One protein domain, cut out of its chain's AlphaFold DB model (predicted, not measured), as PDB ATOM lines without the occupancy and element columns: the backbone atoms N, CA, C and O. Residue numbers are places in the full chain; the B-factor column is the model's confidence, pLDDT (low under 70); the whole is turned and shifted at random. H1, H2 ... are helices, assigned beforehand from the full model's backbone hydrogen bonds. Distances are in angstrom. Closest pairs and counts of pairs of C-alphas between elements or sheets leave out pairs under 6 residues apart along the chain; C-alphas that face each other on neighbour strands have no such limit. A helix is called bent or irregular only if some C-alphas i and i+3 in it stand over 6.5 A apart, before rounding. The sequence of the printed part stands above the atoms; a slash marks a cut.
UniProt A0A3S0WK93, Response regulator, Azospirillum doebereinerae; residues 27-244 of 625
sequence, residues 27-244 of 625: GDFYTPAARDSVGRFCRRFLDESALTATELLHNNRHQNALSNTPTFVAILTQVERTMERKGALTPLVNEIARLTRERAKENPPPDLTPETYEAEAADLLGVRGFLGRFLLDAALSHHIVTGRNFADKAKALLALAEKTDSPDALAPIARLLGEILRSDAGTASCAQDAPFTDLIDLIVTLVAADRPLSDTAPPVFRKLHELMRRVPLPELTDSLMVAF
ATOM      1  N   GLY A  27       6.021  22.931 131.938       82.56
ATOM      2  CA  GLY A  27       6.782  22.167 130.948       82.56
ATOM      3  C   GLY A  27       7.820  23.004 130.194       82.56
ATOM      4  O   GLY A  27       8.872  22.480 129.823       82.56
ATOM      5  N   ASP A  28       7.591  24.313 130.054       85.94
ATOM      6  CA  ASP A  28       8.481  25.208 129.311       85.94
ATOM      7  C   ASP A  28       9.863  25.329 129.958       85.94
ATOM      8  O   ASP A  28      10.863  25.431 129.246       85.94
ATOM      9  N   PHE A  29       9.950  25.222 131.292       84.75
ATOM     10  CA  PHE A  29      11.217  25.249 132.038       84.75
ATOM     11  C   PHE A  29      12.153  24.092 131.681       84.75
ATOM     12  O   PHE A  29      13.362  24.181 131.884       84.75
ATOM     13  N   TYR A  30      11.600  23.012 131.136       86.88
ATOM     14  CA  TYR A  30      12.344  21.817 130.769       86.88
ATOM     15  C   TYR A  30      12.773  21.811 129.301       86.88
ATOM     16  O   TYR A  30      13.458  20.871 128.892       86.88
ATOM     17  N   THR A  31      12.425  22.835 128.519       85.94
ATOM     18  CA  THR A  31      12.957  23.014 127.161       85.94
ATOM     19  C   THR A  31      14.459  23.333 127.205       85.94
ATOM     20  O   THR A  31      14.916  23.943 128.175       85.94
ATOM     21  N   PRO A  32      15.247  22.967 126.173       83.12
ATOM     22  CA  PRO A  32      16.676  23.292 126.131       83.12
ATOM     23  C   PRO A  32      16.963  24.787 126.353       83.12
ATOM     24  O   PRO A  32      17.762  25.141 127.214       83.12
ATOM     25  N   ALA A  33      16.224  25.671 125.675       82.81
ATOM     26  CA  ALA A  33      16.404  27.121 125.783       82.81
ATOM     27  C   ALA A  33      16.080  27.680 127.186       82.81
ATOM     28  O   ALA A  33      16.762  28.582 127.686       82.81
ATOM     29  N   ALA A  34      15.044  27.152 127.850       84.44
ATOM     30  CA  ALA A  34      14.728  27.563 129.214       84.44
ATOM     31  C   ALA A  34      15.771  27.052 130.217       84.44
ATOM     32  O   ALA A  34      16.175  27.813 131.094       84.44
ATOM     33  N   ARG A  35      16.273  25.820 130.063       86.88
ATOM     34  CA  ARG A  35      17.359  25.292 130.910       86.88
ATOM     35  C   ARG A  35      18.651  26.064 130.741       86.88
ATOM     36  O   ARG A  35      19.299  26.361 131.736       86.88
ATOM     37  N   ASP A  36      18.979  26.462 129.518       85.06
ATOM     38  CA  ASP A  36      20.113  27.346 129.260       85.06
ATOM     39  C   ASP A  36      19.946  28.690 129.969       85.06
ATOM     40  O   ASP A  36      20.885  29.215 130.568       85.06
ATOM     41  N   SER A  37      18.728  29.229 129.980       85.25
ATOM     42  CA  SER A  37      18.411  30.439 130.738       85.25
ATOM     43  C   SER A  37      18.530  30.220 132.249       85.25
ATOM     44  O   SER A  37      19.149  31.042 132.919       85.25
ATOM     45  N   VAL A  38      18.039  29.100 132.791       86.81
ATOM     46  CA  VAL A  38      18.239  28.726 134.204       86.81
ATOM     47  C   VAL A  38      19.732  28.606 134.523       86.81
ATOM     48  O   VAL A  38      20.194  29.175 135.507       86.81
ATOM     49  N   GLY A  39      20.506  27.941 133.665       88.25
ATOM     50  CA  GLY A  39      21.952  27.798 133.796       88.25
ATOM     51  C   GLY A  39      22.684  29.140 133.839       88.25
ATOM     52  O   GLY A  39      23.596  29.311 134.647       88.25
ATOM     53  N   ARG A  40      22.260  30.112 133.021       85.94
ATOM     54  CA  ARG A  40      22.807  31.480 133.017       85.94
ATOM     55  C   ARG A  40      22.391  32.274 134.257       85.94
ATOM     56  O   ARG A  40      23.254  32.772 134.974       85.94
ATOM     57  N   PHE A  41      21.094  32.369 134.546       85.56
ATOM     58  CA  PHE A  41      20.583  33.191 135.649       85.56
ATOM     59  C   PHE A  41      20.939  32.636 137.035       85.56
ATOM     60  O   PHE A  41      21.137  33.406 137.972       85.56
ATOM     61  N   CYS A  42      21.057  31.315 137.174       88.31
ATOM     62  CA  CYS A  42      21.438  30.653 138.421       88.31
ATOM     63  C   CYS A  42      22.923  30.257 138.467       88.31
ATOM     64  O   CYS A  42      23.317  29.565 139.406       88.31
ATOM     65  N   ARG A  43      23.753  30.702 137.506       89.00
ATOM     66  CA  ARG A  43      25.143  30.242 137.319       89.00
ATOM     67  C   ARG A  43      25.943  30.188 138.613       89.00
ATOM     68  O   ARG A  43      26.510  29.155 138.933       89.00
ATOM     69  N   ARG A  44      25.947  31.279 139.382       88.69
ATOM     70  CA  ARG A  44      26.722  31.372 140.626       88.69
ATOM     71  C   ARG A  44      26.341  30.285 141.635       88.69
ATOM     72  O   ARG A  44      27.216  29.621 142.173       88.69
ATOM     73  N   PHE A  45      25.044  30.099 141.872       90.38
ATOM     74  CA  PHE A  45      24.549  29.077 142.797       90.38
ATOM     75  C   PHE A  45      24.875  27.663 142.303       90.38
ATOM     76  O   PHE A  45      25.269  26.802 143.092       90.38
ATOM     77  N   LEU A  46      24.710  27.438 140.996       92.75
ATOM     78  CA  LEU A  46      25.004  26.164 140.348       92.75
ATOM     79  C   LEU A  46      26.491  25.814 140.467       92.75
ATOM     80  O   LEU A  46      26.815  24.711 140.894       92.75
ATOM     81  N   ASP A  47      27.388  26.757 140.191       92.19
ATOM     82  CA  ASP A  47      28.834  26.538 140.260       92.19
ATOM     83  C   ASP A  47      29.312  26.314 141.707       92.19
ATOM     84  O   ASP A  47      30.035  25.352 141.963       92.19
ATOM     85  N   GLU A  48      28.851  27.125 142.671       90.69
ATOM     86  CA  GLU A  48      29.185  26.976 144.103       90.69
ATOM     87  C   GLU A  48      28.718  25.626 144.680       90.69
ATOM     88  O   GLU A  48      29.348  25.077 145.585       90.69
ATOM     89  N   SER A  49      27.624  25.076 144.147       91.19
ATOM     90  CA  SER A  49      27.041  23.804 144.595       91.19
ATOM     91  C   SER A  49      27.415  22.610 143.705       91.19
ATOM     92  O   SER A  49      26.945  21.498 143.953       91.19
ATOM     93  N   ALA A  50      28.227  22.830 142.666       93.75
ATOM     94  CA  ALA A  50      28.541  21.867 141.613       93.75
ATOM     95  C   ALA A  50      27.301  21.207 140.971       93.75
ATOM     96  O   ALA A  50      27.275  19.993 140.787       93.75
ATOM     97  N   LEU A  51      26.254  21.978 140.665       94.25
ATOM     98  CA  LEU A  51      24.967  21.508 140.134       94.25
ATOM     99  C   LEU A  51      24.760  21.885 138.666       94.25
ATOM    100  O   LEU A  51      25.174  22.946 138.212       94.25
ATOM    101  N   THR A  52      24.038  21.036 137.946       94.31
ATOM    102  CA  THR A  52      23.482  21.344 136.620       94.31
ATOM    103  C   THR A  52      22.104  22.013 136.732       94.31
ATOM    104  O   THR A  52      21.440  21.937 137.773       94.31
ATOM    105  N   ALA A  53      21.642  22.677 135.666       93.38
ATOM    106  CA  ALA A  53      20.304  23.273 135.644       93.38
ATOM    107  C   ALA A  53      19.227  22.180 135.735       93.38
ATOM    108  O   ALA A  53      18.230  22.334 136.440       93.38
ATOM    109  N   THR A  54      19.469  21.041 135.089       93.94
ATOM    110  CA  THR A  54      18.604  19.866 135.170       93.94
ATOM    111  C   THR A  54      18.527  19.310 136.606       93.94
ATOM    112  O   THR A  54      17.422  19.100 137.108       93.94
ATOM    113  N   GLU A  55      19.641  19.180 137.340       94.12
ATOM    114  CA  GLU A  55      19.600  18.757 138.757       94.12
ATOM    115  C   GLU A  55      18.786  19.710 139.638       94.12
ATOM    116  O   GLU A  55      18.018  19.266 140.498       94.12
ATOM    117  N   LEU A  56      18.923  21.019 139.414       92.94
ATOM    118  CA  LEU A  56      18.138  22.027 140.121       92.94
ATOM    119  C   LEU A  56      16.635  21.858 139.851       92.94
ATOM    120  O   LEU A  56      15.831  21.947 140.777       92.94
ATOM    121  N   LEU A  57      16.235  21.569 138.613       91.62
ATOM    122  CA  LEU A  57      14.825  21.411 138.243       91.62
ATOM    123  C   LEU A  57      14.195  20.090 138.707       91.62
ATOM    124  O   LEU A  57      12.969  19.999 138.748       91.62
ATOM    125  N   HIS A  58      14.992  19.081 139.070       92.44
ATOM    126  CA  HIS A  58      14.484  17.750 139.427       92.44
ATOM    127  C   HIS A  58      14.729  17.327 140.881       92.44
ATOM    128  O   HIS A  58      14.265  16.247 141.272       92.44
ATOM    129  N   ASN A  59      15.394  18.147 141.702       89.94
ATOM    130  CA  ASN A  59      15.725  17.809 143.087       89.94
ATOM    131  C   ASN A  59      15.175  18.829 144.101       89.94
ATOM    132  O   ASN A  59      15.633  19.969 144.188       89.94
ATOM    133  N   ASN A  60      14.254  18.369 144.953       89.19
ATOM    134  CA  ASN A  60      13.607  19.180 145.990       89.19
ATOM    135  C   ASN A  60      14.616  19.827 146.963       89.19
ATOM    136  O   ASN A  60      14.426  20.956 147.408       89.19
ATOM    137  N   ARG A  61      15.726  19.150 147.287       89.69
ATOM    138  CA  ARG A  61      16.754  19.714 148.175       89.69
ATOM    139  C   ARG A  61      17.421  20.939 147.546       89.69
ATOM    140  O   ARG A  61      17.628  21.928 148.243       89.69
ATOM    141  N   HIS A  62      17.738  20.877 146.254       90.56
ATOM    142  CA  HIS A  62      18.383  21.977 145.533       90.56
ATOM    143  C   HIS A  62      17.414  23.139 145.293       90.56
ATOM    144  O   HIS A  62      17.792  24.290 145.501       90.56
ATOM    145  N   GLN A  63      16.148  22.843 144.977       90.62
ATOM    146  CA  GLN A  63      15.087  23.851 144.857       90.62
ATOM    147  C   GLN A  63      14.890  24.626 146.165       90.62
ATOM    148  O   GLN A  63      14.918  25.854 146.151       90.62
ATOM    149  N   ASN A  64      14.776  23.924 147.301       89.00
ATOM    150  CA  ASN A  64      14.628  24.561 148.614       89.00
ATOM    151  C   ASN A  64      15.875  25.355 149.025       89.00
ATOM    152  O   ASN A  64      15.772  26.404 149.660       89.00
ATOM    153  N   ALA A  65      17.067  24.856 148.683       88.12
ATOM    154  CA  ALA A  65      18.309  25.570 148.953       88.12
ATOM    155  C   ALA A  65      18.351  26.905 148.199       88.12
ATOM    156  O   ALA A  65      18.664  27.924 148.808       88.12
ATOM    157  N   LEU A  66      17.972  26.916 146.917       87.12
ATOM    158  CA  LEU A  66      17.907  28.137 146.119       87.12
ATOM    159  C   LEU A  66      16.798  29.078 146.616       87.12
ATOM    160  O   LEU A  66      17.062  30.264 146.810       87.12
ATOM    161  N   SER A  67      15.591  28.567 146.881       84.88
ATOM    162  CA  SER A  67      14.431  29.386 147.269       84.88
ATOM    163  C   SER A  67      14.634  30.175 148.561       84.88
ATOM    164  O   SER A  67      14.040  31.235 148.738       84.88
ATOM    165  N   ASN A  68      15.488  29.674 149.455       81.62
ATOM    166  CA  ASN A  68      15.812  30.317 150.728       81.62
ATOM    167  C   ASN A  68      16.889  31.409 150.606       81.62
ATOM    168  O   ASN A  68      17.256  32.021 151.609       81.62
ATOM    169  N   THR A  69      17.411  31.667 149.402       82.12
ATOM    170  CA  THR A  69      18.415  32.714 149.180       82.12
ATOM    171  C   THR A  69      17.765  34.042 148.775       82.12
ATOM    172  O   THR A  69      16.906  34.063 147.891       82.12
ATOM    173  N   PRO A  70      18.209  35.192 149.323       79.81
ATOM    174  CA  PRO A  70      17.808  36.511 148.817       79.81
ATOM    175  C   PRO A  70      18.116  36.684 147.320       79.81
ATOM    176  O   PRO A  70      17.379  37.348 146.590       79.81
ATOM    177  N   THR A  71      19.181  36.024 146.857       78.94
ATOM    178  CA  THR A  71      19.599  35.945 145.456       78.94
ATOM    179  C   THR A  71      18.500  35.398 144.552       78.94
ATOM    180  O   THR A  71      18.321  35.902 143.450       78.94
ATOM    181  N   PHE A  72      17.720  34.417 145.002       83.62
ATOM    182  CA  PHE A  72      16.658  33.833 144.191       83.62
ATOM    183  C   PHE A  72      15.510  34.809 143.907       83.62
ATOM    184  O   PHE A  72      15.054  34.900 142.770       83.62
ATOM    185  N   VAL A  73      15.096  35.609 144.896       82.56
ATOM    186  CA  VAL A  73      14.085  36.666 144.692       82.56
ATOM    187  C   VAL A  73      14.599  37.726 143.714       82.56
ATOM    188  O   VAL A  73      13.848  38.195 142.854       82.56
ATOM    189  N   ALA A  74      15.885  38.078 143.807       82.81
ATOM    190  CA  ALA A  74      16.526  38.994 142.869       82.81
ATOM    191  C   ALA A  74      16.577  38.415 141.445       82.81
ATOM    192  O   ALA A  74      16.221  39.118 140.501       82.81
ATOM    193  N   ILE A  75      16.938  37.133 141.298       81.75
ATOM    194  CA  ILE A  75      16.933  36.419 140.014       81.75
ATOM    195  C   ILE A  75      15.525  36.426 139.415       81.75
ATOM    196  O   ILE A  75      15.358  36.887 138.292       81.75
ATOM    197  N   LEU A  76      14.502  35.992 140.159       82.00
ATOM    198  CA  LEU A  76      13.122  35.976 139.663       82.00
ATOM    199  C   LEU A  76      12.656  37.364 139.226       82.00
ATOM    200  O   LEU A  76      12.115  37.513 138.135       82.00
ATOM    201  N   THR A  77      12.927  38.390 140.035       83.31
ATOM    202  CA  THR A  77      12.572  39.775 139.700       83.31
ATOM    203  C   THR A  77      13.280  40.240 138.426       83.31
ATOM    204  O   THR A  77      12.681  40.943 137.613       83.31
ATOM    205  N   GLN A  78      14.546  39.858 138.238       81.69
ATOM    206  CA  GLN A  78      15.315  40.204 137.047       81.69
ATOM    207  C   GLN A  78      14.751  39.521 135.799       81.69
ATOM    208  O   GLN A  78      14.523  40.195 134.798       81.69
ATOM    209  N   VAL A  79      14.462  38.218 135.866       79.31
ATOM    210  CA  VAL A  79      13.892  37.482 134.730       79.31
ATOM    211  C   VAL A  79      12.498  38.016 134.386       79.31
ATOM    212  O   VAL A  79      12.214  38.275 133.221       79.31
ATOM    213  N   GLU A  80      11.647  38.278 135.382       82.25
ATOM    214  CA  GLU A  80      10.312  38.852 135.166       82.25
ATOM    215  C   GLU A  80      10.356  40.250 134.530       82.25
ATOM    216  O   GLU A  80       9.467  40.591 133.748       82.25
ATOM    217  N   ARG A  81      11.390  41.056 134.823       82.75
ATOM    218  CA  ARG A  81      11.630  42.335 134.134       82.75
ATOM    219  C   ARG A  81      12.023  42.122 132.679       82.75
ATOM    220  O   ARG A  81      11.464  42.789 131.820       82.75
ATOM    221  N   THR A  82      12.941  41.198 132.405       79.38
ATOM    222  CA  THR A  82      13.361  40.863 131.034       79.38
ATOM    223  C   THR A  82      12.205  40.308 130.200       79.38
ATOM    224  O   THR A  82      12.136  40.564 129.005       79.38
ATOM    225  N   MET A  83      11.280  39.580 130.827       75.06
ATOM    226  CA  MET A  83      10.060  39.073 130.190       75.06
ATOM    227  C   MET A  83       8.920  40.100 130.130       75.06
ATOM    228  O   MET A  83       7.850  39.766 129.630       75.06
ATOM    229  N   GLU A  84       9.097  41.298 130.699       81.00
ATOM    230  CA  GLU A  84       8.056  42.328 130.847       81.00
ATOM    231  C   GLU A  84       6.766  41.823 131.541       81.00
ATOM    232  O   GLU A  84       5.665  42.325 131.315       81.00
ATOM    233  N   ARG A  85       6.882  40.823 132.429       77.75
ATOM    234  CA  ARG A  85       5.751  40.135 133.082       77.75
ATOM    235  C   ARG A  85       5.989  39.952 134.581       77.75
ATOM    236  O   ARG A  85       6.384  38.886 135.049       77.75
ATOM    237  N   LYS A  86       5.693  40.996 135.358       77.12
ATOM    238  CA  LYS A  86       5.829  40.978 136.824       77.12
ATOM    239  C   LYS A  86       4.924  39.915 137.467       77.12
ATOM    240  O   LYS A  86       3.720  39.903 137.229       77.12
ATOM    241  N   GLY A  87       5.498  39.074 138.325       77.19
ATOM    242  CA  GLY A  87       4.811  38.032 139.091       77.19
ATOM    243  C   GLY A  87       4.450  36.761 138.314       77.19
ATOM    244  O   GLY A  87       3.787  35.890 138.874       77.19
ATOM    245  N   ALA A  88       4.840  36.637 137.042       79.69
ATOM    246  CA  ALA A  88       4.428  35.517 136.196       79.69
ATOM    247  C   ALA A  88       5.192  34.210 136.470       79.69
ATOM    248  O   ALA A  88       4.651  33.134 136.218       79.69
ATOM    249  N   LEU A  89       6.423  34.276 136.989       83.50
ATOM    250  CA  LEU A  89       7.265  33.085 137.168       83.50
ATOM    251  C   LEU A  89       7.066  32.418 138.525       83.50
ATOM    252  O   LEU A  89       7.205  31.202 138.634       83.50
ATOM    253  N   THR A  90       6.694  33.184 139.551       85.44
ATOM    254  CA  THR A  90       6.500  32.652 140.911       85.44
ATOM    255  C   THR A  90       5.491  31.485 140.963       85.44
ATOM    256  O   THR A  90       5.819  30.455 141.558       85.44
ATOM    257  N   PRO A  91       4.304  31.559 140.320       85.38
ATOM    258  CA  PRO A  91       3.369  30.432 140.278       85.38
ATOM    259  C   PRO A  91       3.941  29.203 139.564       85.38
ATOM    260  O   PRO A  91       3.757  28.085 140.038       85.38
ATOM    261  N   LEU A  92       4.673  29.403 138.462       85.38
ATOM    262  CA  LEU A  92       5.266  28.313 137.682       85.38
ATOM    263  C   LEU A  92       6.377  27.598 138.455       85.38
ATOM    264  O   LEU A  92       6.440  26.372 138.445       85.38
ATOM    265  N   VAL A  93       7.220  28.337 139.181       86.56
ATOM    266  CA  VAL A  93       8.272  27.728 140.008       86.56
ATOM    267  C   VAL A  93       7.681  26.947 141.184       86.56
ATOM    268  O   VAL A  93       8.134  25.839 141.478       86.56
ATOM    269  N   ASN A  94       6.634  27.474 141.823       88.06
ATOM    270  CA  ASN A  94       5.919  26.747 142.874       88.06
ATOM    271  C   ASN A  94       5.294  25.452 142.341       88.06
ATOM    272  O   ASN A  94       5.325  24.423 143.022       88.06
ATOM    273  N   GLU A  95       4.769  25.494 141.119       87.31
ATOM    274  CA  GLU A  95       4.207  24.331 140.445       87.31
ATOM    275  C   GLU A  95       5.281  23.289 140.098       87.31
ATOM    276  O   GLU A  95       5.099  22.106 140.371       87.31
ATOM    277  N   ILE A  96       6.460  23.705 139.630       88.06
ATOM    278  CA  ILE A  96       7.616  22.813 139.423       88.06
ATOM    279  C   ILE A  96       8.042  22.127 140.729       88.06
ATOM    280  O   ILE A  96       8.285  20.916 140.758       88.06
ATOM    281  N   ALA A  97       8.083  22.873 141.835       88.25
ATOM    282  CA  ALA A  97       8.389  22.317 143.151       88.25
ATOM    283  C   ALA A  97       7.291  21.357 143.651       88.25
ATOM    284  O   ALA A  97       7.576  20.397 144.375       88.25
ATOM    285  N   ARG A  98       6.020  21.581 143.284       90.44
ATOM    286  CA  ARG A  98       4.916  20.638 143.537       90.44
ATOM    287  C   ARG A  98       5.112  19.350 142.734       90.44
ATOM    288  O   ARG A  98       5.191  18.289 143.351       90.44
ATOM    289  N   LEU A  99       5.304  19.449 141.416       86.38
ATOM    290  CA  LEU A  99       5.527  18.308 140.516       86.38
ATOM    291  C   LEU A  99       6.726  17.455 140.949       86.38
ATOM    292  O   LEU A  99       6.649  16.230 140.989       86.38
ATOM    293  N   THR A 100       7.825  18.097 141.351       87.88
ATOM    294  CA  THR A 100       9.027  17.404 141.844       87.88
ATOM    295  C   THR A 100       8.738  16.587 143.111       87.88
ATOM    296  O   THR A 100       9.235  15.467 143.255       87.88
ATOM    297  N   ARG A 101       7.924  17.124 144.034       88.62
ATOM    298  CA  ARG A 101       7.539  16.453 145.289       88.62
ATOM    299  C   ARG A 101       6.531  15.329 145.077       88.62
ATOM    300  O   ARG A 101       6.645  14.307 145.746       88.62
ATOM    301  N   GLU A 102       5.558  15.518 144.193       87.00
ATOM    302  CA  GLU A 102       4.565  14.493 143.852       87.00
ATOM    303  C   GLU A 102       5.225  13.311 143.153       87.00
ATOM    304  O   GLU A 102       5.097  12.181 143.621       87.00
ATOM    305  N   ARG A 103       6.071  13.578 142.149       87.88
ATOM    306  CA  ARG A 103       6.887  12.546 141.498       87.88
ATOM    307  C   ARG A 103       7.698  11.746 142.513       87.88
ATOM    308  O   ARG A 103       7.672  10.527 142.480       87.88
ATOM    309  N   ALA A 104       8.398  12.410 143.437       82.81
ATOM    310  CA  ALA A 104       9.213  11.721 144.441       82.81
ATOM    311  C   ALA A 104       8.416  10.752 145.343       82.81
ATOM    312  O   ALA A 104       9.027   9.889 145.967       82.81
ATOM    313  N   LYS A 105       7.087  10.896 145.428       83.19
ATOM    314  CA  LYS A 105       6.200   9.985 146.163       83.19
ATOM    315  C   LYS A 105       5.599   8.900 145.275       83.19
ATOM    316  O   LYS A 105       5.501   7.762 145.712       83.19
ATOM    317  N   GLU A 106       5.158   9.268 144.075       82.75
ATOM    318  CA  GLU A 106       4.352   8.400 143.209       82.75
ATOM    319  C   GLU A 106       5.194   7.582 142.225       82.75
ATOM    320  O   GLU A 106       4.846   6.445 141.936       82.75
ATOM    321  N   ASN A 107       6.307   8.138 141.739       79.00
ATOM    322  CA  ASN A 107       7.188   7.535 140.737       79.00
ATOM    323  C   ASN A 107       8.660   7.845 141.081       79.00
ATOM    324  O   ASN A 107       9.245   8.777 140.509       79.00
ATOM    325  N   PRO A 108       9.263   7.140 142.059       82.81
ATOM    326  CA  PRO A 108      10.671   7.333 142.386       82.81
ATOM    327  C   PRO A 108      11.561   6.994 141.174       82.81
ATOM    328  O   PRO A 108      11.207   6.107 140.396       82.81
ATOM    329  N   PRO A 109      12.698   7.690 140.983       85.56
ATOM    330  CA  PRO A 109      13.562   7.444 139.835       85.56
ATOM    331  C   PRO A 109      14.177   6.034 139.893       85.56
ATOM    332  O   PRO A 109      14.580   5.621 140.982       85.56
ATOM    333  N   PRO A 110      14.274   5.309 138.762       87.44
ATOM    334  CA  PRO A 110      14.938   4.010 138.715       87.44
ATOM    335  C   PRO A 110      16.455   4.141 138.903       87.44
ATOM    336  O   PRO A 110      17.055   5.164 138.556       87.44
ATOM    337  N   ASP A 111      17.081   3.076 139.404       88.75
ATOM    338  CA  ASP A 111      18.537   2.968 139.478       88.75
ATOM    339  C   ASP A 111      19.110   2.642 138.092       88.75
ATOM    340  O   ASP A 111      18.864   1.578 137.523       88.75
ATOM    341  N   LEU A 112      19.893   3.570 137.541       93.75
ATOM    342  CA  LEU A 112      20.491   3.425 136.214       93.75
ATOM    343  C   LEU A 112      21.851   2.720 136.291       93.75
ATOM    344  O   LEU A 112      22.730   3.133 137.054       93.75
ATOM    345  N   THR A 113      22.045   1.707 135.443       94.19
ATOM    346  CA  THR A 113      23.337   1.034 135.213       94.19
ATOM    347  C   THR A 113      23.693   1.078 133.725       94.19
ATOM    348  O   THR A 113      22.780   1.199 132.906       94.19
ATOM    349  N   PRO A 114      24.977   0.976 133.332       94.12
ATOM    350  CA  PRO A 114      25.364   0.961 131.919       94.12
ATOM    351  C   PRO A 114      24.645  -0.122 131.105       94.12
ATOM    352  O   PRO A 114      24.314   0.095 129.944       94.12
ATOM    353  N   GLU A 115      24.369  -1.276 131.712       93.88
ATOM    354  CA  GLU A 115      23.713  -2.409 131.060       93.88
ATOM    355  C   GLU A 115      22.207  -2.200 130.858       93.88
ATOM    356  O   GLU A 115      21.647  -2.701 129.886       93.88
ATOM    357  N   THR A 116      21.546  -1.481 131.770       93.50
ATOM    358  CA  THR A 116      20.085  -1.286 131.741       93.50
ATOM    359  C   THR A 116      19.662   0.056 131.154       93.50
ATOM    360  O   THR A 116      18.512   0.199 130.745       93.50
ATOM    361  N   TYR A 117      20.575   1.028 131.071       95.81
ATOM    362  CA  TYR A 117      20.254   2.415 130.737       95.81
ATOM    363  C   TYR A 117      19.494   2.575 129.418       95.81
ATOM    364  O   TYR A 117      18.506   3.301 129.377       95.81
ATOM    365  N   GLU A 118      19.919   1.898 128.348       94.94
ATOM    366  CA  GLU A 118      19.268   2.037 127.039       94.94
ATOM    367  C   GLU A 118      17.806   1.566 127.066       94.94
ATOM    368  O   GLU A 118      16.929   2.243 126.530       94.94
ATOM    369  N   ALA A 119      17.536   0.439 127.730       94.44
ATOM    370  CA  ALA A 119      16.190  -0.114 127.847       94.44
ATOM    371  C   ALA A 119      15.289   0.774 128.719       94.44
ATOM    372  O   ALA A 119      14.163   1.073 128.327       94.44
ATOM    373  N   GLU A 120      15.803   1.246 129.856       94.00
ATOM    374  CA  GLU A 120      15.086   2.159 130.758       94.00
ATOM    375  C   GLU A 120      14.799   3.508 130.085       94.00
ATOM    376  O   GLU A 120      13.695   4.047 130.178       94.00
ATOM    377  N   ALA A 121      15.768   4.056 129.344       93.88
ATOM    378  CA  ALA A 121      15.573   5.283 128.579       93.88
ATOM    379  C   ALA A 121      14.493   5.106 127.503       93.88
ATOM    380  O   ALA A 121      13.644   5.982 127.346       93.88
ATOM    381  N   ALA A 122      14.486   3.973 126.793       93.56
ATOM    382  CA  ALA A 122      13.470   3.671 125.789       93.56
ATOM    383  C   ALA A 122      12.063   3.524 126.397       93.56
ATOM    384  O   ALA A 122      11.108   4.060 125.832       93.56
ATOM    385  N   ASP A 123      11.928   2.856 127.549       92.69
ATOM    386  CA  ASP A 123      10.644   2.706 128.250       92.69
ATOM    387  C   ASP A 123      10.090   4.065 128.702       92.69
ATOM    388  O   ASP A 123       8.962   4.442 128.367       92.69
ATOM    389  N   LEU A 124      10.933   4.871 129.355       91.19
ATOM    390  CA  LEU A 124      10.559   6.207 129.812       91.19
ATOM    391  C   LEU A 124      10.210   7.136 128.644       91.19
ATOM    392  O   LEU A 124       9.226   7.871 128.723       91.19
ATOM    393  N   LEU A 125      10.963   7.100 127.541       90.00
ATOM    394  CA  LEU A 125      10.661   7.888 126.340       90.00
ATOM    395  C   LEU A 125       9.421   7.377 125.584       90.00
ATOM    396  O   LEU A 125       8.783   8.155 124.871       90.00
ATOM    397  N   GLY A 126       9.030   6.113 125.779       86.75
ATOM    398  CA  GLY A 126       7.769   5.549 125.295       86.75
ATOM    399  C   GLY A 126       6.532   6.228 125.900       86.75
ATOM    400  O   GLY A 126       5.469   6.280 125.265       86.75
ATOM    401  N   VAL A 127       6.670   6.835 127.086       85.50
ATOM    402  CA  VAL A 127       5.647   7.697 127.692       85.50
ATOM    403  C   VAL A 127       5.553   9.007 126.905       85.50
ATOM    404  O   VAL A 127       6.376   9.915 127.041       85.50
ATOM    405  N   ARG A 128       4.511   9.120 126.071       76.94
ATOM    406  CA  ARG A 128       4.338  10.246 125.141       76.94
ATOM    407  C   ARG A 128       4.411  11.613 125.832       76.94
ATOM    408  O   ARG A 128       3.775  11.863 126.853       76.94
ATOM    409  N   GLY A 129       5.086  12.549 125.165       79.81
ATOM    410  CA  GLY A 129       5.023  13.977 125.472       79.81
ATOM    411  C   GLY A 129       6.108  14.466 126.433       79.81
ATOM    412  O   GLY A 129       7.292  14.178 126.274       79.81
ATOM    413  N   PHE A 130       5.718  15.334 127.364       83.94
ATOM    414  CA  PHE A 130       6.616  15.960 128.340       83.94
ATOM    415  C   PHE A 130       7.023  14.992 129.465       83.94
ATOM    416  O   PHE A 130       8.173  15.007 129.900       83.94
ATOM    417  N   LEU A 131       6.102  14.120 129.889       86.56
ATOM    418  CA  LEU A 131       6.267  13.270 131.068       86.56
ATOM    419  C   LEU A 131       7.449  12.298 130.951       86.56
ATOM    420  O   LEU A 131       8.256  12.239 131.871       86.56
ATOM    421  N   GLY A 132       7.602  11.595 129.824       88.56
ATOM    422  CA  GLY A 132       8.711  10.653 129.633       88.56
ATOM    423  C   GLY A 132      10.089  11.306 129.759       88.56
ATOM    424  O   GLY A 132      10.942  10.857 130.522       88.56
ATOM    425  N   ARG A 133      10.272  12.457 129.097       88.50
ATOM    426  CA  ARG A 133      11.501  13.266 129.190       88.50
ATOM    427  C   ARG A 133      11.745  13.783 130.607       88.50
ATOM    428  O   ARG A 133      12.869  13.734 131.092       88.50
ATOM    429  N   PHE A 134      10.693  14.242 131.281       89.81
ATOM    430  CA  PHE A 134      10.768  14.684 132.673       89.81
ATOM    431  C   PHE A 134      11.194  13.552 133.628       89.81
ATOM    432  O   PHE A 134      11.975  13.793 134.549       89.81
ATOM    433  N   LEU A 135      10.703  12.326 133.422       90.75
ATOM    434  CA  LEU A 135      11.072  11.166 134.238       90.75
ATOM    435  C   LEU A 135      12.509  10.704 133.967       90.75
ATOM    436  O   LEU A 135      13.248  10.455 134.918       90.75
ATOM    437  N   LEU A 136      12.934  10.663 132.702       93.00
ATOM    438  CA  LEU A 136      14.309  10.310 132.342       93.00
ATOM    439  C   LEU A 136      15.324  11.309 132.913       93.00
ATOM    440  O   LEU A 136      16.329  10.918 133.503       93.00
ATOM    441  N   ASP A 137      15.023  12.603 132.840       93.00
ATOM    442  CA  ASP A 137      15.881  13.640 133.417       93.00
ATOM    443  C   ASP A 137      15.951  13.571 134.941       93.00
ATOM    444  O   ASP A 137      16.997  13.838 135.539       93.00
ATOM    445  N   ALA A 138      14.856  13.160 135.584       92.12
ATOM    446  CA  ALA A 138      14.841  12.880 137.010       92.12
ATOM    447  C   ALA A 138      15.721  11.674 137.373       92.12
ATOM    448  O   ALA A 138      16.442  11.747 138.369       92.12
ATOM    449  N   ALA A 139      15.684  10.601 136.576       93.94
ATOM    450  CA  ALA A 139      16.515   9.410 136.756       93.94
ATOM    451  C   ALA A 139      18.005   9.729 136.598       93.94
ATOM    452  O   ALA A 139      18.809   9.404 137.472       93.94
ATOM    453  N   LEU A 140      18.370  10.473 135.554       95.44
ATOM    454  CA  LEU A 140      19.745  10.928 135.344       95.44
ATOM    455  C   LEU A 140      20.217  11.869 136.459       95.44
ATOM    456  O   LEU A 140      21.323  11.704 136.972       95.44
ATOM    457  N   SER A 141      19.369  12.809 136.891       94.31
ATOM    458  CA  SER A 141      19.671  13.692 138.029       94.31
ATOM    459  C   SER A 141      19.884  12.904 139.322       94.31
ATOM    460  O   SER A 141      20.744  13.259 140.126       94.31
ATOM    461  N   HIS A 142      19.111  11.836 139.535       93.19
ATOM    462  CA  HIS A 142      19.278  10.952 140.682       93.19
ATOM    463  C   HIS A 142      20.606  10.191 140.613       93.19
ATOM    464  O   HIS A 142      21.336  10.165 141.599       93.19
ATOM    465  N   HIS A 143      20.961   9.663 139.440       94.88
ATOM    466  CA  HIS A 143      22.201   8.919 139.225       94.88
ATOM    467  C   HIS A 143      23.461   9.751 139.527       94.88
ATOM    468  O   HIS A 143      24.421   9.245 140.106       94.88
ATOM    469  N   ILE A 144      23.468  11.045 139.186       94.88
ATOM    470  CA  ILE A 144      24.651  11.907 139.366       94.88
ATOM    471  C   ILE A 144      24.712  12.631 140.718       94.88
ATOM    472  O   ILE A 144      25.735  13.244 141.036       94.88
ATOM    473  N   VAL A 145      23.663  12.552 141.544       89.50
ATOM    474  CA  VAL A 145      23.541  13.336 142.790       89.50
ATOM    475  C   VAL A 145      24.653  13.044 143.807       89.50
ATOM    476  O   VAL A 145      24.960  13.878 144.656       89.50
ATOM    477  N   THR A 146      25.265  11.860 143.740       85.06
ATOM    478  CA  THR A 146      26.341  11.431 144.646       85.06
ATOM    479  C   THR A 146      27.718  11.968 144.249       85.06
ATOM    480  O   THR A 146      28.669  11.844 145.025       85.06
ATOM    481  N   GLY A 147      27.854  12.547 143.052       88.50
ATOM    482  CA  GLY A 147      29.096  13.152 142.580       88.50
ATOM    483  C   GLY A 147      29.464  14.385 143.405       88.50
ATOM    484  O   GLY A 147      28.653  15.295 143.573       88.50
ATOM    485  N   ARG A 148      30.701  14.435 143.919       88.56
ATOM    486  CA  ARG A 148      31.164  15.525 144.800       88.56
ATOM    487  C   ARG A 148      31.545  16.795 144.039       88.56
ATOM    488  O   ARG A 148      31.622  17.863 144.635       88.56
ATOM    489  N   ASN A 149      31.837  16.662 142.752       95.19
ATOM    490  CA  ASN A 149      32.221  17.733 141.838       95.19
ATOM    491  C   ASN A 149      31.704  17.407 140.426       95.19
ATOM    492  O   ASN A 149      31.210  16.307 140.167       95.19
ATOM    493  N   PHE A 150      31.846  18.354 139.503       97.19
ATOM    494  CA  PHE A 150      31.397  18.193 138.121       97.19
ATOM    495  C   PHE A 150      32.099  17.053 137.369       97.19
ATOM    496  O   PHE A 150      31.441  16.348 136.606       97.19
ATOM    497  N   ALA A 151      33.394  16.816 137.600       96.94
ATOM    498  CA  ALA A 151      34.117  15.724 136.949       96.94
ATOM    499  C   ALA A 151      33.582  14.340 137.344       96.94
ATOM    500  O   ALA A 151      33.476  13.460 136.494       96.94
ATOM    501  N   ASP A 152      33.229  14.135 138.613       96.88
ATOM    502  CA  ASP A 152      32.640  12.877 139.084       96.88
ATOM    503  C   ASP A 152      31.267  12.640 138.443       96.88
ATOM    504  O   ASP A 152      30.973  11.528 138.003       96.88
ATOM    505  N   LYS A 153      30.465  13.702 138.299       97.12
ATOM    506  CA  LYS A 153      29.168  13.657 137.607       97.12
ATOM    507  C   LYS A 153      29.324  13.346 136.122       97.12
ATOM    508  O   LYS A 153      28.645  12.465 135.605       97.12
ATOM    509  N   ALA A 154      30.266  14.006 135.448       97.62
ATOM    510  CA  ALA A 154      30.573  13.738 134.048       97.62
ATOM    511  C   ALA A 154      31.045  12.289 133.838       97.62
ATOM    512  O   ALA A 154      30.600  11.633 132.900       97.62
ATOM    513  N   LYS A 155      31.888  11.748 134.731       97.19
ATOM    514  CA  LYS A 155      32.310  10.336 134.683       97.19
ATOM    515  C   LYS A 155      31.136   9.371 134.833       97.19
ATOM    516  O   LYS A 155      31.118   8.372 134.121       97.19
ATOM    517  N   ALA A 156      30.196   9.653 135.736       96.56
ATOM    518  CA  ALA A 156      29.005   8.828 135.934       96.56
ATOM    519  C   ALA A 156      28.119   8.813 134.674       96.56
ATOM    520  O   ALA A 156      27.769   7.746 134.178       96.56
ATOM    521  N   LEU A 157      27.868   9.984 134.079       97.19
ATOM    522  CA  LEU A 157      27.132  10.100 132.812       97.19
ATOM    523  C   LEU A 157      27.826   9.367 131.660       97.19
ATOM    524  O   LEU A 157      27.185   8.642 130.904       97.19
ATOM    525  N   LEU A 158      29.146   9.528 131.536       97.12
ATOM    526  CA  LEU A 158      29.928   8.855 130.502       97.12
ATOM    527  C   LEU A 158      29.939   7.336 130.694       97.12
ATOM    528  O   LEU A 158      29.918   6.622 129.702       97.12
ATOM    529  N   ALA A 159      29.922   6.843 131.936       96.31
ATOM    530  CA  ALA A 159      29.818   5.412 132.216       96.31
ATOM    531  C   ALA A 159      28.482   4.828 131.726       96.31
ATOM    532  O   ALA A 159      28.482   3.752 131.137       96.31
ATOM    533  N   LEU A 160      27.361   5.544 131.892       95.75
ATOM    534  CA  LEU A 160      26.076   5.127 131.311       95.75
ATOM    535  C   LEU A 160      26.120   5.112 129.777       95.75
ATOM    536  O   LEU A 160      25.577   4.208 129.146       95.75
ATOM    537  N   ALA A 161      26.806   6.085 129.174       95.62
ATOM    538  CA  ALA A 161      26.953   6.168 127.726       95.62
ATOM    539  C   ALA A 161      27.856   5.068 127.130       95.62
ATOM    540  O   ALA A 161      27.778   4.815 125.934       95.62
ATOM    541  N   GLU A 162      28.704   4.383 127.907       93.06
ATOM    542  CA  GLU A 162      29.695   3.426 127.375       93.06
ATOM    543  C   GLU A 162      29.081   2.280 126.564       93.06
ATOM    544  O   GLU A 162      29.712   1.803 125.619       93.06
ATOM    545  N   LYS A 163      27.868   1.840 126.913       90.81
ATOM    546  CA  LYS A 163      27.231   0.642 126.344       90.81
ATOM    547  C   LYS A 163      26.103   0.925 125.355       90.81
ATOM    548  O   LYS A 163      25.533  -0.033 124.845       90.81
ATOM    549  N   THR A 164      25.807   2.191 125.067       92.44
ATOM    550  CA  THR A 164      24.707   2.574 124.175       92.44
ATOM    551  C   THR A 164      25.183   3.436 123.009       92.44
ATOM    552  O   THR A 164      25.991   4.351 123.179       92.44
ATOM    553  N   ASP A 165      24.645   3.150 121.826       92.62
ATOM    554  CA  ASP A 165      24.810   3.962 120.613       92.62
ATOM    555  C   ASP A 165      23.491   4.609 120.170       92.62
ATOM    556  O   ASP A 165      23.433   5.270 119.134       92.62
ATOM    557  N   SER A 166      22.423   4.435 120.959       93.62
ATOM    558  CA  SER A 166      21.100   4.980 120.663       93.62
ATOM    559  C   SER A 166      21.109   6.511 120.780       93.62
ATOM    560  O   SER A 166      21.354   7.034 121.873       93.62
ATOM    561  N   PRO A 167      20.803   7.263 119.700       91.62
ATOM    562  CA  PRO A 167      20.776   8.726 119.743       91.62
ATOM    563  C   PRO A 167      19.786   9.277 120.776       91.62
ATOM    564  O   PRO A 167      20.096  10.242 121.470       91.62
ATOM    565  N   ASP A 168      18.626   8.632 120.922       90.81
ATOM    566  CA  ASP A 168      17.577   9.049 121.855       90.81
ATOM    567  C   ASP A 168      17.996   8.848 123.319       90.81
ATOM    568  O   ASP A 168      17.707   9.691 124.169       90.81
ATOM    569  N   ALA A 169      18.728   7.767 123.615       93.50
ATOM    570  CA  ALA A 169      19.277   7.519 124.948       93.50
ATOM    571  C   ALA A 169      20.488   8.422 125.245       93.50
ATOM    572  O   ALA A 169      20.693   8.840 126.386       93.50
ATOM    573  N   LEU A 170      21.291   8.758 124.233       95.75
ATOM    574  CA  LEU A 170      22.469   9.610 124.394       95.75
ATOM    575  C   LEU A 170      22.132  11.101 124.488       95.75
ATOM    576  O   LEU A 170      22.854  11.825 125.170       95.75
ATOM    577  N   ALA A 171      21.056  11.579 123.860       93.06
ATOM    578  CA  ALA A 171      20.722  13.005 123.835       93.06
ATOM    579  C   ALA A 171      20.561  13.635 125.243       93.06
ATOM    580  O   ALA A 171      21.188  14.666 125.508       93.06
ATOM    581  N   PRO A 172      19.835  13.028 126.206       93.31
ATOM    582  CA  PRO A 172      19.749  13.549 127.574       93.31
ATOM    583  C   PRO A 172      21.098  13.592 128.306       93.31
ATOM    584  O   PRO A 172      21.372  14.561 129.020       93.31
ATOM    585  N   ILE A 173      21.957  12.584 128.096       95.94
ATOM    586  CA  ILE A 173      23.324  12.544 128.638       95.94
ATOM    587  C   ILE A 173      24.175  13.658 128.021       95.94
ATOM    588  O   ILE A 173      24.821  14.410 128.750       95.94
ATOM    589  N   ALA A 174      24.154  13.794 126.694       95.56
ATOM    590  CA  ALA A 174      24.908  14.802 125.958       95.56
ATOM    591  C   ALA A 174      24.533  16.220 126.406       95.56
ATOM    592  O   ALA A 174      25.416  17.051 126.616       95.56
ATOM    593  N   ARG A 175      23.244  16.476 126.641       93.44
ATOM    594  CA  ARG A 175      22.765  17.749 127.184       93.44
ATOM    595  C   ARG A 175      23.270  18.009 128.603       93.44
ATOM    596  O   ARG A 175      23.761  19.102 128.861       93.44
ATOM    597  N   LEU A 176      23.200  17.034 129.515       95.19
ATOM    598  CA  LEU A 176      23.729  17.181 130.882       95.19
ATOM    599  C   LEU A 176      25.247  17.413 130.892       95.19
ATOM    600  O   LEU A 176      25.732  18.295 131.597       95.19
ATOM    601  N   LEU A 177      25.996  16.669 130.074       97.00
ATOM    602  CA  LEU A 177      27.424  16.915 129.851       97.00
ATOM    603  C   LEU A 177      27.659  18.325 129.290       97.00
ATOM    604  O   LEU A 177      28.574  19.018 129.728       97.00
ATOM    605  N   GLY A 178      26.799  18.780 128.379       95.25
ATOM    606  CA  GLY A 178      26.801  20.140 127.853       95.25
ATOM    607  C   GLY A 178      26.566  21.202 128.930       95.25
ATOM    608  O   GLY A 178      27.308  22.179 128.983       95.25
ATOM    609  N   GLU A 179      25.603  21.007 129.835       94.88
ATOM    610  CA  GLU A 179      25.359  21.902 130.977       94.88
ATOM    611  C   GLU A 179      26.600  22.017 131.879       94.88
ATOM    612  O   GLU A 179      26.970  23.126 132.275       94.88
ATOM    613  N   ILE A 180      27.284  20.893 132.136       96.06
ATOM    614  CA  ILE A 180      28.544  20.854 132.892       96.06
ATOM    615  C   ILE A 180      29.645  21.636 132.160       96.06
ATOM    616  O   ILE A 180      30.260  22.530 132.739       96.06
ATOM    617  N   LEU A 181      29.893  21.344 130.882       95.56
ATOM    618  CA  LEU A 181      30.986  21.957 130.110       95.56
ATOM    619  C   LEU A 181      30.718  23.431 129.762       95.56
ATOM    620  O   LEU A 181      31.639  24.212 129.552       95.56
ATOM    621  N   ARG A 182      29.463  23.885 129.757       91.94
ATOM    622  CA  ARG A 182      29.149  25.318 129.622       91.94
ATOM    623  C   ARG A 182      29.496  26.118 130.878       91.94
ATOM    624  O   ARG A 182      29.608  27.342 130.777       91.94
ATOM    625  N   SER A 183      29.635  25.482 132.042       91.38
ATOM    626  CA  SER A 183      30.090  26.122 133.287       91.38
ATOM    627  C   SER A 183      31.612  26.278 133.302       91.38
ATOM    628  O   SER A 183      32.334  25.403 132.823       91.38
ATOM    629  N   ASP A 184      32.101  27.390 133.859       90.75
ATOM    630  CA  ASP A 184      33.537  27.604 134.071       90.75
ATOM    631  C   ASP A 184      34.083  26.589 135.087       90.75
ATOM    632  O   ASP A 184      34.988  25.816 134.774       90.75
ATOM    633  N   ALA A 185      33.427  26.479 136.248       93.56
ATOM    634  CA  ALA A 185      33.755  25.491 137.276       93.56
ATOM    635  C   ALA A 185      33.617  24.047 136.762       93.56
ATOM    636  O   ALA A 185      34.434  23.184 137.088       93.56
ATOM    637  N   GLY A 186      32.605  23.777 135.933       95.06
ATOM    638  CA  GLY A 186      32.399  22.460 135.335       95.06
ATOM    639  C   GLY A 186      33.483  22.078 134.331       95.06
ATOM    640  O   GLY A 186      34.026  20.973 134.409       95.06
ATOM    641  N   THR A 187      33.859  23.006 133.448       95.06
ATOM    642  CA  THR A 187      34.962  22.810 132.494       95.06
ATOM    643  C   THR A 187      36.280  22.592 133.224       95.06
ATOM    644  O   THR A 187      36.963  21.608 132.949       95.06
ATOM    645  N   ALA A 188      36.612  23.467 134.180       94.50
ATOM    646  CA  ALA A 188      37.843  23.392 134.960       94.50
ATOM    647  C   ALA A 188      37.939  22.070 135.733       94.50
ATOM    648  O   ALA A 188      38.936  21.357 135.627       94.50
ATOM    649  N   SER A 189      36.854  21.664 136.403       96.69
ATOM    650  CA  SER A 189      36.783  20.384 137.109       96.69
ATOM    651  C   SER A 189      37.014  19.194 136.168       96.69
ATOM    652  O   SER A 189      37.831  18.323 136.470       96.69
ATOM    653  N   CYS A 190      36.344  19.157 135.009       97.00
ATOM    654  CA  CYS A 190      36.502  18.076 134.026       97.00
ATOM    655  C   CYS A 190      37.903  18.042 133.398       97.00
ATOM    656  O   CYS A 190      38.403  16.964 133.067       97.00
ATOM    657  N   ALA A 191      38.526  19.211 133.248       95.56
ATOM    658  CA  ALA A 191      39.869  19.376 132.715       95.56
ATOM    659  C   ALA A 191      40.978  19.217 133.771       95.56
ATOM    660  O   ALA A 191      42.146  19.294 133.413       95.56
ATOM    661  N   GLN A 192      40.635  18.988 135.045       95.12
ATOM    662  CA  GLN A 192      41.588  18.949 136.165       95.12
ATOM    663  C   GLN A 192      42.439  20.226 136.271       95.12
ATOM    664  O   GLN A 192      43.649  20.151 136.469       95.12
ATOM    665  N   ASP A 193      41.793  21.385 136.104       91.94
ATOM    666  CA  ASP A 193      42.429  22.707 136.151       91.94
ATOM    667  C   ASP A 193      43.601  22.846 135.160       91.94
ATOM    668  O   ASP A 193      44.605  23.506 135.436       91.94
ATOM    669  N   ALA A 194      43.469  22.203 133.992       90.38
ATOM    670  CA  ALA A 194      44.444  22.297 132.917       90.38
ATOM    671  C   ALA A 194      44.749  23.770 132.570       90.38
ATOM    672  O   ALA A 194      43.831  24.600 132.532       90.38
ATOM    673  N   PRO A 195      46.019  24.106 132.269       91.12
ATOM    674  CA  PRO A 195      46.383  25.425 131.771       91.12
ATOM    675  C   PRO A 195      45.543  25.830 130.556       91.12
ATOM    676  O   PRO A 195      45.118  24.984 129.772       91.12
ATOM    677  N   PHE A 196      45.361  27.138 130.358       90.75
ATOM    678  CA  PHE A 196      44.573  27.696 129.251       90.75
ATOM    679  C   PHE A 196      44.909  27.072 127.885       90.75
ATOM    680  O   PHE A 196      44.002  26.680 127.154       90.75
ATOM    681  N   THR A 197      46.196  26.935 127.557       90.62
ATOM    682  CA  THR A 197      46.665  26.335 126.296       90.62
ATOM    683  C   THR A 197      46.164  24.914 126.109       90.62
ATOM    684  O   THR A 197      45.658  24.566 125.045       90.62
ATOM    685  N   ASP A 198      46.284  24.117 127.164       91.19
ATOM    686  CA  ASP A 198      45.980  22.696 127.150       91.19
ATOM    687  C   ASP A 198      44.466  22.506 127.106       91.19
ATOM    688  O   ASP A 198      43.966  21.685 126.345       91.19
ATOM    689  N   LEU A 199      43.712  23.325 127.846       93.94
ATOM    690  CA  LEU A 199      42.254  23.313 127.812       93.94
ATOM    691  C   LEU A 199      41.701  23.663 126.425       93.94
ATOM    692  O   LEU A 199      40.825  22.957 125.922       93.94
ATOM    693  N   ILE A 200      42.201  24.733 125.799       94.19
ATOM    694  CA  ILE A 200      41.785  25.093 124.438       94.19
ATOM    695  C   ILE A 200      42.102  23.951 123.474       94.19
ATOM    696  O   ILE A 200      41.251  23.584 122.663       94.19
ATOM    697  N   ASP A 201      43.291  23.363 123.587       92.94
ATOM    698  CA  ASP A 201      43.691  22.270 122.715       92.94
ATOM    699  C   ASP A 201      42.822  21.020 122.879       92.94
ATOM    700  O   ASP A 201      42.414  20.420 121.882       92.94
ATOM    701  N   LEU A 202      42.485  20.660 124.121       95.31
ATOM    702  CA  LEU A 202      41.545  19.584 124.425       95.31
ATOM    703  C   LEU A 202      40.200  19.842 123.737       95.31
ATOM    704  O   LEU A 202      39.715  18.981 123.005       95.31
ATOM    705  N   ILE A 203      39.612  21.029 123.919       95.50
ATOM    706  CA  ILE A 203      38.305  21.366 123.338       95.50
ATOM    707  C   ILE A 203      38.343  21.296 121.805       95.50
ATOM    708  O   ILE A 203      37.475  20.665 121.201       95.50
ATOM    709  N   VAL A 204      39.349  21.904 121.173       94.81
ATOM    710  CA  VAL A 204      39.474  21.926 119.704       94.81
ATOM    711  C   VAL A 204      39.669  20.520 119.152       94.81
ATOM    712  O   VAL A 204      39.019  20.167 118.176       94.81
ATOM    713  N   THR A 205      40.485  19.694 119.807       94.38
ATOM    714  CA  THR A 205      40.725  18.305 119.386       94.38
ATOM    715  C   THR A 205      39.448  17.457 119.453       94.38
ATOM    716  O   THR A 205      39.219  16.613 118.587       94.38
ATOM    717  N   LEU A 206      38.581  17.677 120.451       93.62
ATOM    718  CA  LEU A 206      37.274  17.009 120.533       93.62
ATOM    719  C   LEU A 206      36.324  17.445 119.410       93.62
ATOM    720  O   LEU A 206      35.608  16.609 118.867       93.62
ATOM    721  N   VAL A 207      36.299  18.740 119.088       93.00
ATOM    722  CA  VAL A 207      35.350  19.320 118.124       93.00
ATOM    723  C   VAL A 207      35.770  19.071 116.677       93.00
ATOM    724  O   VAL A 207      34.946  18.644 115.873       93.00
ATOM    725  N   ALA A 208      37.032  19.346 116.346       89.62
ATOM    726  CA  ALA A 208      37.555  19.210 114.991       89.62
ATOM    727  C   ALA A 208      37.872  17.751 114.633       89.62
ATOM    728  O   ALA A 208      37.910  17.402 113.456       89.62
ATOM    729  N   ALA A 209      38.117  16.900 115.642       85.00
ATOM    730  CA  ALA A 209      38.591  15.524 115.469       85.00
ATOM    731  C   ALA A 209      39.814  15.422 114.527       85.00
ATOM    732  O   ALA A 209      40.010  14.416 113.843       85.00
ATOM    733  N   ASP A 210      40.644  16.468 114.514       80.00
ATOM    734  CA  ASP A 210      41.774  16.660 113.603       80.00
ATOM    735  C   ASP A 210      42.978  15.778 113.958       80.00
ATOM    736  O   ASP A 210      43.801  15.450 113.101       80.00
ATOM    737  N   ARG A 211      43.089  15.376 115.230       87.75
ATOM    738  CA  ARG A 211      44.217  14.608 115.768       87.75
ATOM    739  C   ARG A 211      43.821  13.759 116.986       87.75
ATOM    740  O   ARG A 211      42.759  13.981 117.567       87.75
ATOM    741  N   PRO A 212      44.638  12.765 117.388       88.56
ATOM    742  CA  PRO A 212      44.420  12.060 118.649       88.56
ATOM    743  C   PRO A 212      44.687  12.971 119.856       88.56
ATOM    744  O   PRO A 212      45.524  13.873 119.798       88.56
ATOM    745  N   LEU A 213      43.999  12.703 120.967       88.75
ATOM    746  CA  LEU A 213      44.295  13.326 122.260       88.75
ATOM    747  C   LEU A 213      45.663  12.889 122.796       88.75
ATOM    748  O   LEU A 213      46.091  11.758 122.581       88.75
ATOM    749  N   SER A 214      46.303  13.775 123.563       86.56
ATOM    750  CA  SER A 214      47.501  13.441 124.342       86.56
ATOM    751  C   SER A 214      47.216  12.335 125.368       86.56
ATOM    752  O   SER A 214      46.157  12.325 125.998       86.56
ATOM    753  N   ASP A 215      48.202  11.475 125.632       83.88
ATOM    754  CA  ASP A 215      48.138  10.452 126.690       83.88
ATOM    755  C   ASP A 215      47.946  11.060 128.091       83.88
ATOM    756  O   ASP A 215      47.410  10.421 128.999       83.88
ATOM    757  N   THR A 216      48.350  12.321 128.268       88.38
ATOM    758  CA  THR A 216      48.174  13.089 129.509       88.38
ATOM    759  C   THR A 216      46.782  13.706 129.653       88.38
ATOM    760  O   THR A 216      46.514  14.363 130.659       88.38
ATOM    761  N   ALA A 217      45.887  13.517 128.677       93.06
ATOM    762  CA  ALA A 217      44.568  14.133 128.693       93.06
ATOM    763  C   ALA A 217      43.724  13.668 129.903       93.06
ATOM    764  O   ALA A 217      43.702  12.468 130.239       93.06
ATOM    765  N   PRO A 218      42.961  14.588 130.526       96.12
ATOM    766  CA  PRO A 218      42.084  14.267 131.644       96.12
ATOM    767  C   PRO A 218      41.117  13.114 131.317       96.12
ATOM    768  O   PRO A 218      40.606  13.039 130.195       96.12
ATOM    769  N   PRO A 219      40.800  12.222 132.279       95.19
ATOM    770  CA  PRO A 219      39.971  11.039 132.019       95.19
ATOM    771  C   PRO A 219      38.599  11.345 131.406       95.19
ATOM    772  O   PRO A 219      38.119  10.578 130.576       95.19
ATOM    773  N   VAL A 220      37.976  12.465 131.795       96.75
ATOM    774  CA  VAL A 220      36.679  12.900 131.247       96.75
ATOM    775  C   VAL A 220      36.807  13.225 129.757       96.75
ATOM    776  O   VAL A 220      36.012  12.738 128.963       96.75
ATOM    777  N   PHE A 221      37.838  13.978 129.363       96.50
ATOM    778  CA  PHE A 221      38.081  14.348 127.966       96.50
ATOM    779  C   PHE A 221      38.430  13.141 127.087       96.50
ATOM    780  O   PHE A 221      37.966  13.074 125.951       96.50
ATOM    781  N   ARG A 222      39.171  12.155 127.612       95.00
ATOM    782  CA  ARG A 222      39.433  10.894 126.893       95.00
ATOM    783  C   ARG A 222      38.144  10.132 126.588       95.00
ATOM    784  O   ARG A 222      37.896   9.797 125.435       95.00
ATOM    785  N   LYS A 223      37.284   9.950 127.594       95.12
ATOM    786  CA  LYS A 223      35.977   9.296 127.419       95.12
ATOM    787  C   LYS A 223      35.038  10.078 126.494       95.12
ATOM    788  O   LYS A 223      34.336   9.476 125.691       95.12
ATOM    789  N   LEU A 224      35.040  11.413 126.570       95.69
ATOM    790  CA  LEU A 224      34.282  12.265 125.644       95.69
ATOM    791  C   LEU A 224      34.741  12.069 124.197       95.69
ATOM    792  O   LEU A 224      33.908  11.929 123.310       95.69
ATOM    793  N   HIS A 225      36.051  12.026 123.957       94.69
ATOM    794  CA  HIS A 225      36.598  11.802 122.621       94.69
ATOM    795  C   HIS A 225      36.249  10.419 122.070       94.69
ATOM    796  O   HIS A 225      35.871  10.312 120.908       94.69
ATOM    797  N   GLU A 226      36.316   9.371 122.895       92.31
ATOM    798  CA  GLU A 226      35.860   8.029 122.512       92.31
ATOM    799  C   GLU A 226      34.373   8.034 122.122       92.31
ATOM    800  O   GLU A 226      34.016   7.538 121.052       92.31
ATOM    801  N   LEU A 227      33.517   8.657 122.941       93.69
ATOM    802  CA  LEU A 227      32.077   8.738 122.695       93.69
ATOM    803  C   LEU A 227      31.743   9.541 121.428       93.69
ATOM    804  O   LEU A 227      30.994   9.059 120.581       93.69
ATOM    805  N   MET A 228      32.316  10.736 121.264       93.12
ATOM    806  CA  MET A 228      32.036  11.628 120.128       93.12
ATOM    807  C   MET A 228      32.567  11.086 118.794       93.12
ATOM    808  O   MET A 228      32.039  11.427 117.738       93.12
ATOM    809  N   ARG A 229      33.592  10.222 118.821       90.88
ATOM    810  CA  ARG A 229      34.043   9.486 117.630       90.88
ATOM    811  C   ARG A 229      33.122   8.329 117.268       90.88
ATOM    812  O   ARG A 229      33.075   7.948 116.101       90.88
ATOM    813  N   ARG A 230      32.447   7.748 118.261       91.81
ATOM    814  CA  ARG A 230      31.521   6.631 118.069       91.81
ATOM    815  C   ARG A 230      30.172   7.111 117.544       91.81
ATOM    816  O   ARG A 230      29.653   6.520 116.603       91.81
ATOM    817  N   VAL A 231      29.638   8.194 118.115       91.88
ATOM    818  CA  VAL A 231      28.326   8.760 117.764       91.88
ATOM    819  C   VAL A 231      28.421  10.287 117.635       91.88
ATOM    820  O   VAL A 231      28.954  10.936 118.537       91.88
ATOM    821  N   PRO A 232      27.887  10.901 116.559       89.50
ATOM    822  CA  PRO A 232      27.861  12.355 116.424       89.50
ATOM    823  C   PRO A 232      26.897  12.990 117.439       89.50
ATOM    824  O   PRO A 232      25.708  12.679 117.461       89.50
ATOM    825  N   LEU A 233      27.405  13.919 118.253       91.94
ATOM    826  CA  LEU A 233      26.653  14.599 119.318       91.94
ATOM    827  C   LEU A 233      26.671  16.130 119.118       91.94
ATOM    828  O   LEU A 233      27.435  16.826 119.789       91.94
ATOM    829  N   PRO A 234      25.847  16.685 118.206       89.25
ATOM    830  CA  PRO A 234      25.917  18.099 117.824       89.25
ATOM    831  C   PRO A 234      25.660  19.068 118.988       89.25
ATOM    832  O   PRO A 234      26.386  20.048 119.130       89.25
ATOM    833  N   GLU A 235      24.713  18.771 119.884       87.56
ATOM    834  CA  GLU A 235      24.433  19.624 121.056       87.56
ATOM    835  C   GLU A 235      25.628  19.721 122.023       87.56
ATOM    836  O   GLU A 235      25.866  20.755 122.663       87.56
ATOM    837  N   LEU A 236      26.401  18.639 122.134       92.81
ATOM    838  CA  LEU A 236      27.604  18.596 122.956       92.81
ATOM    839  C   LEU A 236      28.743  19.371 122.290       92.81
ATOM    840  O   LEU A 236      29.418  20.149 122.964       92.81
ATOM    841  N   THR A 237      28.902  19.236 120.971       93.12
ATOM    842  CA  THR A 237      29.824  20.056 120.173       93.12
ATOM    843  C   THR A 237      29.520  21.547 120.334       93.12
ATOM    844  O   THR A 237      30.426  22.334 120.611       93.12
ATOM    845  N   ASP A 238      28.250  21.948 120.262       91.38
ATOM    846  CA  ASP A 238      27.841  23.339 120.476       91.38
ATOM    847  C   ASP A 238      28.196  23.831 121.884       91.38
ATOM    848  O   ASP A 238      28.691  24.948 122.059       91.38
ATOM    849  N   SER A 239      28.000  22.978 122.889       92.62
ATOM    850  CA  SER A 239      28.338  23.266 124.286       92.62
ATOM    851  C   SER A 239      29.844  23.435 124.502       92.62
ATOM    852  O   SER A 239      30.266  24.366 125.190       92.62
ATOM    853  N   LEU A 240      30.661  22.594 123.864       95.44
ATOM    854  CA  LEU A 240      32.117  22.728 123.836       95.44
ATOM    855  C   LEU A 240      32.549  24.027 123.149       95.44
ATOM    856  O   LEU A 240      33.438  24.715 123.645       95.44
ATOM    857  N   MET A 241      31.879  24.429 122.066       95.12
ATOM    858  CA  MET A 241      32.169  25.703 121.404       95.12
ATOM    859  C   MET A 241      31.744  26.922 122.230       95.12
ATOM    860  O   MET A 241      32.390  27.967 122.149       95.12
ATOM    861  N   VAL A 242      30.701  26.816 123.059       92.94
ATOM    862  CA  VAL A 242      30.390  27.838 124.077       92.94
ATOM    863  C   VAL A 242      31.530  27.942 125.092       92.94
ATOM    864  O   VAL A 242      31.997  29.049 125.358       92.94
ATOM    865  N   ALA A 243      32.018  26.809 125.607       93.69
ATOM    866  CA  ALA A 243      33.146  26.776 126.536       93.69
ATOM    867  C   ALA A 243      34.414  27.382 125.914       93.69
ATOM    868  O   ALA A 243      35.023  28.267 126.508       93.69
ATOM    869  N   PHE A 244      34.749  26.995 124.679       95.31
ATOM    870  CA  PHE A 244      35.861  27.560 123.913       95.31
ATOM    871  C   PHE A 244      35.778  29.087 123.845       95.31
ATOM    872  O   PHE A 244      36.718  29.777 124.229       95.31
TER     873      PHE A 244
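This is residues 27 to 244 of the 625 residues of the protein "Response regulator" of Azospirillum doebereinerae (UniProt A0A3S0WK93). What does the domain look like? Two helical parts lie side by side: a looser group, H1 to H7, with H7 along its far side, and a bundle of H10, H11, H13, H14 and H15 with H12 across one end. The hairpin of H8 and H9 joins them, H9 touching H4 in the first part and H10 in the second. What makes it up, and how large is it? The printed part has 218 residues with fifteen named helices, H1 to H15 in chain order, and no named strand: the class is all helix. It is compact, with a radius of gyration of the C-alphas of 17.5 A and spans of 51 by 38 by 28 A.

How does the first part begin? H1, residues 27 to 30, is close to but not clearly touching H2, residues 32 to 41; their closest C-alphas, of Phe 29 and Arg 35, are 6.2 A apart. H2 touches H4, residues 53 to 58, about perpendicular at 75 degrees, with the closest C-alphas, of Gly 39 and Ala 53, 5.2 A apart. H7, residues 89 to 106, touches H5, residues 60 to 67, closest at C-alphas 100 and 60, 6.4 A, and only just touches H6, residues 70 to 82, with 3 pairs of C-alphas within 8 A, closest at 89 and 80, 6.8 A. What comes next? H8, residues 117 to 126, and H9, residues 130 to 144, form a helical hairpin, closest at C-alphas 125 and 132, 4.7 A. H9 touches H4 with residues 137 to 141 alone, closest at C-alphas 141 and 55, 5.1 A. How is the bundle, a group of helices side by side, arranged? H11, residues 167 to 182, the hub of the whole domain, touching 5 other helices, touches H15, residues 234 to 244, at a shallow tilt of 9 degrees, the same way, closest at C-alphas 178 and 239, 5.0 A, and forms a helical hairpin with H10, residues 150 to 161, closest at C-alphas 177 and 154, 6.1 A. H13, residues 196 to 208, touches H14, residues 219 to 230, closest at C-alphas 206 and 225, 5.7 A. H12, residues 184 to 191, touches H10, closest at C-alphas 190 and 151, 4.4 A, and only just touches H3, residues 43 to 48, with 3 pairs within 8 A, closest at 185 and 47, 5.8 A. Are the helix backbones complete? Each O i to N i+4 pair is within hydrogen-bond range in H2 to H10 and H12 to H15, against 10 of 12 in H11; H1 is too short for such a pair.

Where are the ends? C-alpha 27 is at (6.782, 22.167, 130.948) and C-alpha 244 at (35.861, 27.560, 123.913). Which helices are long? H7 measures 25.6 A, H9 21.5 A and H11 21.0 A; H11 is only just irregular, with C-alphas 169 and 172 6.6 A apart.

How far does it reach? The two C-alphas farthest apart, of Lys 86 and Asp 215, are 53.1 A apart. Are there cuts, long links or weak places? The printed part has no cut, no link is long, and no printed residue is under 70 in pLDDT.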